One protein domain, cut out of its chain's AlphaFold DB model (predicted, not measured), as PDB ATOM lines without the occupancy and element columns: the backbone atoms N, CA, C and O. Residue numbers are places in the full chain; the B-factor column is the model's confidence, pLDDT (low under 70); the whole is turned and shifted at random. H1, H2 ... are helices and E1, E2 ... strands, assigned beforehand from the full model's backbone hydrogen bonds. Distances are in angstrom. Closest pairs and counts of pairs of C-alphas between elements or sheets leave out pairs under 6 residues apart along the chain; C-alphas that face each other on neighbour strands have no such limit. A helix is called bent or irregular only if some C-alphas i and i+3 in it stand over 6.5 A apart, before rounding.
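Overview. This is residues 38 to 121 of the 142 residues of an uncharacterized protein of Elusimicrobia bacterium (UniProt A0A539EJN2). Two antiparallel strands, E1 and E3, pair as a narrow ribbon, with strand E2 running past the E1 side without pairing to it; helices H1 and H2 lie side by side, in opposite directions, over one side of this loose row of strands. A loop before E2 folds back along it, and a tail, residues 115 to 121, sticks out beyond the body and adds to its length. The printed part has 84 residues, with two named helices and three named strands in the order E1, H1, E2, H2, E3; the class is mixed, helices and strands. It is only just compact, close to loose, with a radius of gyration of the C-alphas of 13.8 A, and its outline is elongated, 46 by 27 by 23 A.

Along the chain. E1 is residues 38 to 44, 20.2 A from first to last C-alpha, and begins at C-alpha 38 at (235.798, 223.365, 348.733). H1 is residues 48 to 61, 19.7 A. E2 is residues 81 to 89, 25.6 A, beginning at C-alpha 81 at (221.949, 236.283, 356.964). H2 is residues 90 to 100, 15.5 A, and is irregular, with C-alphas 91 and 94 standing 7.3 A apart. E3 is residues 105 to 113, 24.1 A, and ends at C-alpha 113 at (241.331, 220.087, 349.303).

Arrangement. E1 and E3 are antiparallel neighbours at 174 degrees between their directions, with N 40 and O 110 at 2.8 A and N 110 and O 40 at 2.9 A, within hydrogen-bond range. E2 pairs with no named strand; it is near E1, with 15 pairs of C-alphas within 10 A, and apart from E3. Short pairings outside the named strands join residues 65 to 66 with residues 86 to 87 of E2, and residues 77 to 78 with residues 81 to 82 of E2, both antiparallel. H1 touches H2 with residues 55 to 59 alone, at a shallow tilt of 26 degrees, opposite ways; their closest C-alphas, of Ala 58 and Leu 96, are 6.5 A apart. The closest C-alphas of H1 and E2, of Val 48 and Tyr 81, are 7.1 A apart. H2 is near E1, with 6 pairs of C-alphas within 10 A. H1 and E3 are apart, and E2 and H2 meet only through their link. In H1 every O i to N i+4 pair is within hydrogen-bond range; in H2, 5 of 7 are.

Size, cuts and confidence. The two C-alphas farthest apart, of Arg 46 and Gly 119, are 46.2 A from each other. The printed part has no cut. The link from H1 to E2, residues 62 to 80, is long; the links E1 to H1, E2 to H2 and H2 to E3 are tight. Residues 115 to 121 stand free. The mean pLDDT of the printed part is 79.2, and residues 66 to 80 and 115 to 121 are under 70.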
ATOM      1  N   ILE A  38     236.822 222.509 348.131       86.12
ATOM      2  CA  ILE A  38     235.798 223.365 348.733       86.12
ATOM      3  C   ILE A  38     236.481 224.618 349.278       86.12
ATOM      4  O   ILE A  38     237.500 224.551 349.963       86.12
ATOM      5  N   HIS A  39     235.920 225.786 348.995       90.06
ATOM      6  CA  HIS A  39     236.354 227.056 349.562       90.06
ATOM      7  C   HIS A  39     235.186 227.678 350.312       90.06
ATOM      8  O   HIS A  39     234.146 227.934 349.723       90.06
ATOM      9  N   SER A  40     235.338 227.916 351.609       90.06
ATOM     10  CA  SER A  40     234.311 228.532 352.451       90.06
ATOM     11  C   SER A  40     234.729 229.944 352.838       90.06
ATOM     12  O   SER A  40     235.756 230.125 353.492       90.06
ATOM     13  N   LEU A  41     233.925 230.929 352.449       91.44
ATOM     14  CA  LEU A  41     234.105 232.342 352.758       91.44
ATOM     15  C   LEU A  41     232.910 232.837 353.579       91.44
ATOM     16  O   LEU A  41     231.781 232.739 353.116       91.44
ATOM     17  N   ALA A  42     233.151 233.402 354.759       90.25
ATOM     18  CA  ALA A  42     232.136 234.107 355.538       90.25
ATOM     19  C   ALA A  42     232.525 235.579 355.715       90.25
ATOM     20  O   ALA A  42     233.695 235.898 355.964       90.25
ATOM     21  N   LEU A  43     231.548 236.467 355.545       91.06
ATOM     22  CA  LEU A  43     231.713 237.914 355.566       91.06
ATOM     23  C   LEU A  43     230.667 238.544 356.481       91.06
ATOM     24  O   LEU A  43     229.486 238.272 356.325       91.06
ATOM     25  N   THR A  44     231.076 239.472 357.338       89.56
ATOM     26  CA  THR A  44     230.146 240.382 358.014       89.56
ATOM     27  C   THR A  44     230.080 241.705 357.258       89.56
ATOM     28  O   THR A  44     231.108 242.350 357.021       89.56
ATOM     29  N   VAL A  45     228.875 242.127 356.887       88.62
ATOM     30  CA  VAL A  45     228.595 243.337 356.106       88.62
ATOM     31  C   VAL A  45     227.596 244.232 356.835       88.62
ATOM     32  O   VAL A  45     226.843 243.782 357.690       88.62
ATOM     33  N   ARG A  46     227.568 245.525 356.494       86.69
ATOM     34  CA  ARG A  46     226.584 246.469 357.060       86.69
ATOM     35  C   ARG A  46     225.201 246.339 356.420       86.69
ATOM     36  O   ARG A  46     224.202 246.546 357.090       86.69
ATOM     37  N   ASP A  47     225.167 246.004 355.132       86.50
ATOM     38  CA  ASP A  47     223.947 245.857 354.336       86.50
ATOM     39  C   ASP A  47     224.026 244.554 353.530       86.50
ATOM     40  O   ASP A  47     224.773 244.448 352.549       86.50
ATOM     41  N   VAL A  48     223.260 243.554 353.969       83.88
ATOM     42  CA  VAL A  48     223.215 242.219 353.355       83.88
ATOM     43  C   VAL A  48     222.606 242.272 351.955       83.88
ATOM     44  O   VAL A  48     223.088 241.585 351.055       83.88
ATOM     45  N   LYS A  49     221.605 243.129 351.722       81.94
ATOM     46  CA  LYS A  49     220.925 243.242 350.423       81.94
ATOM     47  C   LYS A  49     221.865 243.830 349.372       81.94
ATOM     48  O   LYS A  49     221.985 243.285 348.273       81.94
ATOM     49  N   ALA A  50     222.586 244.895 349.717       86.62
ATOM     50  CA  ALA A  50     223.590 245.478 348.831       86.62
ATOM     51  C   ALA A  50     224.785 244.535 348.611       86.62
ATOM     52  O   ALA A  50     225.328 244.467 347.503       86.62
ATOM     53  N   ALA A  51     225.207 243.797 349.645       86.38
ATOM     54  CA  ALA A  51     226.265 242.801 349.519       86.38
ATOM     55  C   ALA A  51     225.860 241.667 348.570       86.38
ATOM     56  O   ALA A  51     226.646 241.322 347.690       86.38
ATOM     57  N   ARG A  52     224.628 241.157 348.669       83.62
ATOM     58  CA  ARG A  52     224.092 240.109 347.790       83.62
ATOM     59  C   ARG A  52     224.186 240.480 346.314       83.62
ATOM     60  O   ARG A  52     224.785 239.735 345.545       83.62
ATOM     61  N   ALA A  53     223.694 241.658 345.930       85.81
ATOM     62  CA  ALA A  53     223.758 242.107 344.537       85.81
ATOM     63  C   ALA A  53     225.209 242.150 344.010       85.81
ATOM     64  O   ALA A  53     225.489 241.769 342.872       85.81
ATOM     65  N   LYS A  54     226.163 242.562 344.857       90.75
ATOM     66  CA  LYS A  54     227.594 242.581 344.513       90.75
ATOM     67  C   LYS A  54     228.196 241.178 344.423       90.75
ATOM     68  O   LYS A  54     229.031 240.945 343.549       90.75
ATOM     69  N   VAL A  55     227.793 240.260 345.301       88.44
ATOM     70  CA  VAL A  55     228.205 238.848 345.278       88.44
ATOM     71  C   VAL A  55     227.720 238.189 343.987       88.44
ATOM     72  O   VAL A  55     228.535 237.636 343.252       88.44
ATOM     73  N   GLU A  56     226.437 238.324 343.652       87.44
ATOM     74  CA  GLU A  56     225.835 237.773 342.431       87.44
ATOM     75  C   GLU A  56     226.508 238.326 341.163       87.44
ATOM     76  O   GLU A  56     226.897 237.564 340.273       87.44
ATOM     77  N   ALA A  57     226.748 239.640 341.104       89.00
ATOM     78  CA  ALA A  57     227.469 240.259 339.993       89.00
ATOM     79  C   ALA A  57     228.918 239.747 339.875       89.00
ATOM     80  O   ALA A  57     229.404 239.480 338.771       89.00
ATOM     81  N   ALA A  58     229.615 239.583 341.004       91.06
ATOM     82  CA  ALA A  58     230.980 239.065 341.023       91.06
ATOM     83  C   ALA A  58     231.045 237.601 340.563       91.06
ATOM     84  O   ALA A  58     231.953 237.249 339.809       91.06
ATOM     85  N   LEU A  59     230.076 236.779 340.971       89.44
ATOM     86  CA  LEU A  59     229.940 235.378 340.574       89.44
ATOM     87  C   LEU A  59     229.648 235.238 339.080       89.44
ATOM     88  O   LEU A  59     230.355 234.501 338.390       89.44
ATOM     89  N   LYS A  60     228.689 236.011 338.556       88.12
ATOM     90  CA  LYS A  60     228.380 236.044 337.120       88.12
ATOM     91  C   LYS A  60     229.613 236.431 336.300       88.12
ATOM     92  O   LYS A  60     229.947 235.762 335.328       88.12
ATOM     93  N   GLY A  61     230.347 237.459 336.735       88.38
ATOM     94  CA  GLY A  61     231.587 237.888 336.082       88.38
ATOM     95  C   GLY A  61     232.756 236.901 336.204       88.38
ATOM     96  O   GLY A  61     233.734 237.034 335.472       88.38
ATOM     97  N   ALA A  62     232.686 235.932 337.121       87.56
ATOM     98  CA  ALA A  62     233.685 234.875 337.292       87.56
ATOM     99  C   ALA A  62     233.348 233.593 336.507       87.56
ATOM    100  O   ALA A  62     234.101 232.624 336.595       87.56
ATOM    101  N   GLY A  63     232.228 233.570 335.771       85.75
ATOM    102  CA  GLY A  63     231.725 232.355 335.127       85.75
ATOM    103  C   GLY A  63     231.303 231.289 336.141       85.75
ATOM    104  O   GLY A  63     231.386 230.096 335.851       85.75
ATOM    105  N   ALA A  64     230.915 231.706 337.351       83.56
ATOM    106  CA  ALA A  64     230.439 230.791 338.371       83.56
ATOM    107  C   ALA A  64     229.085 230.212 337.950       83.56
ATOM    108  O   ALA A  64     228.168 230.946 337.583       83.56
ATOM    109  N   VAL A  65     228.961 228.891 338.028       79.69
ATOM    110  CA  VAL A  65     227.709 228.187 337.756       79.69
ATOM    111  C   VAL A  65     227.103 227.809 339.097       79.69
ATOM    112  O   VAL A  65     227.779 227.218 339.942       79.69
ATOM    113  N   SER A  66     225.841 228.175 339.315       68.62
ATOM    114  CA  SER A  66     225.122 227.738 340.512       68.62
ATOM    115  C   SER A  66     225.102 226.211 340.546       68.62
ATOM    116  O   SER A  66     224.763 225.572 339.550       68.62
ATOM    117  N   THR A  67     225.509 225.611 341.665       60.41
ATOM    118  CA  THR A  67     225.662 224.148 341.781       60.41
ATOM    119  C   THR A  67     224.351 223.419 342.014       60.41
ATOM    120  O   THR A  67     224.335 222.464 342.776       60.41
ATOM    121  N   VAL A  68     223.264 223.853 341.370       49.88
ATOM    122  CA  VAL A  68     221.900 223.347 341.577       49.88
ATOM    123  C   VAL A  68     221.785 221.861 341.192       49.88
ATOM    124  O   VAL A  68     221.257 221.508 340.148       49.88
ATOM    125  N   ALA A  69     222.294 220.980 342.049       39.88
ATOM    126  CA  ALA A  69     221.619 219.758 342.423       39.88
ATOM    127  C   ALA A  69     220.652 220.153 343.560       39.88
ATOM    128  O   ALA A  69     221.088 220.827 344.502       39.88
ATOM    129  N   PRO A  70     219.356 219.799 343.486       42.59
ATOM    130  CA  PRO A  70     218.340 220.167 344.486       42.59
ATOM    131  C   PRO A  70     218.716 219.791 345.929       42.59
ATOM    132  O   PRO A  70     218.264 220.415 346.880       42.59
ATOM    133  N   GLU A  71     219.582 218.795 346.072       36.56
ATOM    134  CA  GLU A  71     219.891 218.071 347.303       36.56
ATOM    135  C   GLU A  71     220.786 218.857 348.277       36.56
ATOM    136  O   GLU A  71     220.854 218.524 349.453       36.56
ATOM    137  N   ASN A  72     221.439 219.931 347.810       39.78
ATOM    138  CA  ASN A  72     222.371 220.744 348.603       39.78
ATOM    139  C   ASN A  72     222.002 222.236 348.629       39.78
ATOM    140  O   ASN A  72     222.869 223.089 348.844       39.78
ATOM    141  N   GLN A  73     220.729 222.582 348.400       45.22
ATOM    142  CA  GLN A  73     220.245 223.951 348.600       45.22
ATOM    143  C   GLN A  73     220.232 224.309 350.095       45.22
ATOM    144  O   GLN A  73     219.182 224.392 350.722       45.22
ATOM    145  N   VAL A  74     221.397 224.589 350.678       48.22
ATOM    146  CA  VAL A  74     221.491 225.254 351.986       48.22
ATOM    147  C   VAL A  74     221.555 226.765 351.756       48.22
ATOM    148  O   VAL A  74     222.495 227.451 352.152       48.22
ATOM    149  N   GLY A  75     220.576 227.279 351.014       49.38
ATOM    150  CA  GLY A  75     220.344 228.708 350.880       49.38
ATOM    151  C   GLY A  75     219.301 229.127 351.899       49.38
ATOM    152  O   GLY A  75     218.117 229.125 351.583       49.38
ATOM    153  N   SER A  76     219.709 229.455 353.125       56.62
ATOM    154  CA  SER A  76     218.796 230.107 354.066       56.62
ATOM    155  C   SER A  76     218.962 231.617 353.951       56.62
ATOM    156  O   SER A  76     220.016 232.147 354.301       56.62
ATOM    157  N   ASP A  77     217.923 232.291 353.467       57.97
ATOM    158  CA  ASP A  77     217.798 233.746 353.529       57.97
ATOM    159  C   ASP A  77     216.995 234.075 354.791       57.97
ATOM    160  O   ASP A  77     215.793 233.812 354.871       57.97
ATOM    161  N   LYS A  78     217.684 234.557 355.823       61.31
ATOM    162  CA  LYS A  78     217.053 235.089 357.035       61.31
ATOM    163  C   LYS A  78     217.415 236.562 357.124       61.31
ATOM    164  O   LYS A  78     218.445 236.987 356.609       61.31
ATOM    165  N   VAL A  79     216.589 237.369 357.783       63.19
ATOM    166  CA  VAL A  79     216.909 238.792 357.958       63.19
ATOM    167  C   VAL A  79     218.273 238.910 358.652       63.19
ATOM    168  O   VAL A  79     218.444 238.420 359.764       63.19
ATOM    169  N   GLY A  80     219.253 239.507 357.966       67.25
ATOM    170  CA  GLY A  80     220.629 239.609 358.459       67.25
ATOM    171  C   GLY A  80     221.535 238.405 358.159       67.25
ATOM    172  O   GLY A  80     222.636 238.365 358.691       67.25
ATOM    173  N   TYR A  81     221.132 237.448 357.318       76.56
ATOM    174  CA  TYR A  81     221.949 236.283 356.964       76.56
ATOM    175  C   TYR A  81     221.656 235.755 355.558       76.56
ATOM    176  O   TYR A  81     220.500 235.507 355.216       76.56
ATOM    177  N   ALA A  82     222.696 235.489 354.770       76.69
ATOM    178  CA  ALA A  82     222.548 234.815 353.486       76.69
ATOM    179  C   ALA A  82     223.701 233.843 353.202       76.69
ATOM    180  O   ALA A  82     224.867 234.184 353.390       76.69
ATOM    181  N   GLN A  83     223.378 232.645 352.709       81.69
ATOM    182  CA  GLN A  83     224.354 231.609 352.362       81.69
ATOM    183  C   GLN A  83     224.118 231.063 350.946       81.69
ATOM    184  O   GLN A  83     222.975 230.860 350.544       81.69
ATOM    185  N   TRP A  84     225.196 230.793 350.200       80.69
ATOM    186  CA  TRP A  84     225.137 230.219 348.851       80.69
ATOM    187  C   TRP A  84     226.313 229.294 348.524       80.69
ATOM    188  O   TRP A  84     227.404 229.460 349.069       80.69
ATOM    189  N   SER A  85     226.119 228.399 347.548       84.12
ATOM    190  CA  SER A  85     227.143 227.469 347.045       84.12
ATOM    191  C   SER A  85     227.241 227.493 345.512       84.12
ATOM    192  O   SER A  85     226.269 227.224 344.801       84.12
ATOM    193  N   TYR A  86     228.433 227.785 344.983       84.62
ATOM    194  CA  TYR A  86     228.691 227.969 343.547       84.62
ATOM    195  C   TYR A  86     229.905 227.176 343.061       84.62
ATOM    196  O   TYR A  86     230.912 227.092 343.750       84.62
ATOM    197  N   ALA A  87     229.852 226.653 341.836       87.75
ATOM    198  CA  ALA A  87     230.999 226.036 341.189       87.75
ATOM    199  C   ALA A  87     231.733 227.125 340.424       87.75
ATOM    200  O   ALA A  87     231.201 227.703 339.474       87.75
ATOM    201  N   VAL A  88     232.959 227.401 340.842       88.62
ATOM    202  CA  VAL A  88     233.780 228.479 340.300       88.62
ATOM    203  C   VAL A  88     234.985 227.873 339.590       88.62
ATOM    204  O   VAL A  88     235.667 227.045 340.192       88.62
ATOM    205  N   PRO A  89     235.309 228.287 338.354       90.75
ATOM    206  CA  PRO A  89     236.543 227.865 337.699       90.75
ATOM    207  C   PRO A  89     237.770 228.178 338.566       90.75
ATOM    208  O   PRO A  89     237.916 229.305 339.053       90.75
ATOM    209  N   VAL A  90     238.692 227.221 338.721       89.81
ATOM    210  CA  VAL A  90     239.911 227.381 339.545       89.81
ATOM    211  C   VAL A  90     240.686 228.646 339.151       89.81
ATOM    212  O   VAL A  90     241.135 229.403 340.012       89.81
ATOM    213  N   LYS A  91     240.768 228.929 337.843       91.38
ATOM    214  CA  LYS A  91     241.456 230.104 337.280       91.38
ATOM    215  C   LYS A  91     240.830 231.441 337.708       91.38
ATOM    216  O   LYS A  91     241.535 232.442 337.810       91.38
ATOM    217  N   ALA A  92     239.522 231.475 337.971       91.62
ATOM    218  CA  ALA A  92     238.790 232.689 338.343       91.62
ATOM    219  C   ALA A  92     238.725 232.916 339.866       91.62
ATOM    220  O   ALA A  92     238.501 234.047 340.313       91.62
ATOM    221  N   LEU A  93     238.956 231.866 340.664       91.75
ATOM    222  CA  LEU A  93     238.737 231.863 342.111       91.75
ATOM    223  C   LEU A  93     239.496 232.976 342.843       91.75
ATOM    224  O   LEU A  93     238.899 233.718 343.616       91.75
ATOM    225  N   GLN A  94     240.797 233.145 342.590       93.25
ATOM    226  CA  GLN A  94     241.610 234.132 343.319       93.25
ATOM    227  C   GLN A  94     241.130 235.572 343.095       93.25
ATOM    228  O   GLN A  94     241.025 236.366 344.035       93.25
ATOM    229  N   LYS A  95     240.781 235.909 341.848       94.75
ATOM    230  CA  LYS A  95     240.245 237.231 341.498       94.75
ATOM    231  C   LYS A  95     238.873 237.454 342.132       94.75
ATOM    232  O   LYS A  95     238.608 238.554 342.619       94.75
ATOM    233  N   LEU A  96     238.028 236.421 342.149       93.94
ATOM    234  CA  LEU A  96     236.720 236.457 342.795       93.94
ATOM    235  C   LEU A  96     236.853 236.675 344.309       93.94
ATOM    236  O   LEU A  96     236.299 237.641 344.823       93.94
ATOM    237  N   LEU A  97     237.656 235.868 345.007       94.44
ATOM    238  CA  LEU A  97     237.880 236.001 346.452       94.44
ATOM    239  C   LEU A  97     238.402 237.396 346.816       94.44
ATOM    240  O   LEU A  97     237.902 238.015 347.752       94.44
ATOM    241  N   LYS A  98     239.340 237.955 346.038       94.69
ATOM    242  CA  LYS A  98     239.829 239.329 346.249       94.69
ATOM    243  C   LYS A  98     238.717 240.378 346.145       94.69
ATOM    244  O   LYS A  98     238.789 241.392 346.834       94.69
ATOM    245  N   ARG A  99     237.712 240.176 345.287       94.25
ATOM    246  CA  ARG A  99     236.542 241.066 345.188       94.25
ATOM    247  C   ARG A  99     235.591 240.869 346.366       94.25
ATOM    248  O   ARG A  99     235.183 241.856 346.964       94.25
ATOM    249  N   LEU A 100     235.293 239.622 346.725       93.38
ATOM    250  CA  LEU A 100     234.363 239.294 347.810       93.38
ATOM    251  C   LEU A 100     234.876 239.762 349.179       93.38
ATOM    252  O   LEU A 100     234.131 240.376 349.934       93.38
ATOM    253  N   ARG A 101     236.174 239.595 349.461       94.31
ATOM    254  CA  ARG A 101     236.819 240.072 350.701       94.31
ATOM    255  C   ARG A 101     236.725 241.589 350.907       94.31
ATOM    256  O   ARG A 101     236.909 242.055 352.020       94.31
ATOM    257  N   LYS A 102     236.454 242.368 349.854       94.12
ATOM    258  CA  LYS A 102     236.269 243.827 349.951       94.12
ATOM    259  C   LYS A 102     234.855 244.233 350.365       94.12
ATOM    260  O   LYS A 102     234.624 245.412 350.611       94.12
ATOM    261  N   LEU A 103     233.907 243.299 350.384       90.50
ATOM    262  CA  LEU A 103     232.509 243.601 350.692       90.50
ATOM    263  C   LEU A 103     232.268 243.797 352.192       90.50
ATOM    264  O   LEU A 103     231.312 244.472 352.561       90.50
ATOM    265  N   GLY A 104     233.130 243.239 353.045       90.94
ATOM    266  CA  GLY A 104     232.972 243.294 354.491       90.94
ATOM    267  C   GLY A 104     234.149 242.692 355.248       90.94
ATOM    268  O   GLY A 104     235.197 242.397 354.676       90.94
ATOM    269  N   LYS A 105     233.964 242.507 356.556       92.19
ATOM    270  CA  LYS A 105     234.953 241.864 357.425       92.19
ATOM    271  C   LYS A 105     234.916 240.357 357.193       92.19
ATOM    272  O   LYS A 105     233.875 239.738 357.364       92.19
ATOM    273  N   VAL A 106     236.052 239.764 356.844       92.38
ATOM    274  CA  VAL A 106     236.175 238.309 356.689       92.38
ATOM    275  C   VAL A 106     236.162 237.648 358.065       92.38
ATOM    276  O   VAL A 106     237.017 237.945 358.899       92.38
ATOM    277  N   THR A 107     235.200 236.760 358.299       88.50
ATOM    278  CA  THR A 107     235.075 235.964 359.534       88.50
ATOM    279  C   THR A 107     235.505 234.515 359.330       88.50
ATOM    280  O   THR A 107     235.951 233.868 360.274       88.50
ATOM    281  N   ARG A 108     235.447 234.014 358.090       87.38
ATOM    282  CA  ARG A 108     235.958 232.693 357.704       87.38
ATOM    283  C   ARG A 108     236.520 232.745 356.293       87.38
ATOM    284  O   ARG A 108     235.880 233.286 355.402       87.38
ATOM    285  N   ASP A 109     237.686 232.153 356.085       91.94
ATOM    286  CA  ASP A 109     238.281 231.971 354.759       91.94
ATOM    287  C   ASP A 109     239.117 230.694 354.788       91.94
ATOM    288  O   ASP A 109     240.256 230.684 355.252       91.94
ATOM    289  N   VAL A 110     238.493 229.582 354.410       89.69
ATOM    290  CA  VAL A 110     239.081 228.250 354.554       89.69
ATOM    291  C   VAL A 110     238.971 227.509 353.237       89.69
ATOM    292  O   VAL A 110     237.884 227.391 352.671       89.69
ATOM    293  N   ARG A 111     240.097 226.964 352.781       88.56
ATOM    294  CA  ARG A 111     240.158 226.059 351.639       88.56
ATOM    295  C   ARG A 111     240.378 224.637 352.133       88.56
ATOM    296  O   ARG A 111     241.316 224.385 352.882       88.56
ATOM    297  N   GLN A 112     239.534 223.728 351.677       83.69
ATOM    298  CA  GLN A 112     239.619 222.296 351.927       83.69
ATOM    299  C   GLN A 112     239.925 221.600 350.599       83.69
ATOM    300  O   GLN A 112     239.161 221.764 349.643       83.69
ATOM    301  N   PRO A 113     241.057 220.890 350.485       79.75
ATOM    302  CA  PRO A 113     241.331 220.087 349.303       79.75
ATOM    303  C   PRO A 113     240.345 218.914 349.223       79.75
ATOM    304  O   PRO A 113     239.952 218.369 350.256       79.75
ATOM    305  N   SER A 114     239.972 218.526 348.000       72.50
ATOM    306  CA  SER A 114     239.262 217.259 347.787       72.50
ATOM    307  C   SER A 114     240.204 216.095 348.049       72.50
ATOM    308  O   SER A 114     241.375 216.165 347.657       72.50
ATOM    309  N   LEU A 115     239.703 215.013 348.640       67.19
ATOM    310  CA  LEU A 115     240.390 213.729 348.528       67.19
ATOM    311  C   LEU A 115     240.116 213.128 347.145       67.19
ATOM    312  O   LEU A 115     238.978 213.205 346.673       67.19
ATOM    313  N   PRO A 116     241.118 212.516 346.493       59.44
ATOM    314  CA  PRO A 116     240.855 211.696 345.322       59.44
ATOM    315  C   PRO A 116     239.938 210.539 345.736       59.44
ATOM    316  O   PRO A 116     240.242 209.806 346.676       59.44
ATOM    317  N   THR A 117     238.803 210.389 345.062       57.19
ATOM    318  CA  THR A 117     237.945 209.216 345.240       57.19
ATOM    319  C   THR A 117     238.666 208.017 344.619       57.19
ATOM    320  O   THR A 117     239.048 208.085 343.449       57.19
ATOM    321  N   GLU A 118     238.896 206.933 345.368       52.28
ATOM    322  CA  GLU A 118     239.494 205.711 344.807       52.28
ATOM    323  C   GLU A 118     238.637 205.203 343.635       52.28
ATOM    324  O   GLU A 118     237.435 204.990 343.780       52.28
ATOM    325  N   GLY A 119     239.242 205.087 342.446       59.25
ATOM    326  CA  GLY A 119     238.544 204.716 341.206       59.25
ATOM    327  C   GLY A 119     237.598 205.785 340.634       59.25
ATOM    328  O   GLY A 119     236.853 205.490 339.701       59.25
ATOM    329  N   GLY A 120     237.599 207.005 341.178       55.84
ATOM    330  CA  GLY A 120     236.635 208.048 340.840       55.84
ATOM    331  C   GLY A 120     237.099 209.070 339.802       55.84
ATOM    332  O   GLY A 120     238.285 209.288 339.562       55.84
ATOM    333  N   GLU A 121     236.092 209.701 339.203       54.81
ATOM    334  CA  GLU A 121     236.151 210.754 338.188       54.81
ATOM    335  C   GLU A 121     237.196 211.841 338.517       54.81
ATOM    336  O   GLU A 121     237.288 212.311 339.655       54.81
TER     337      GLU A 121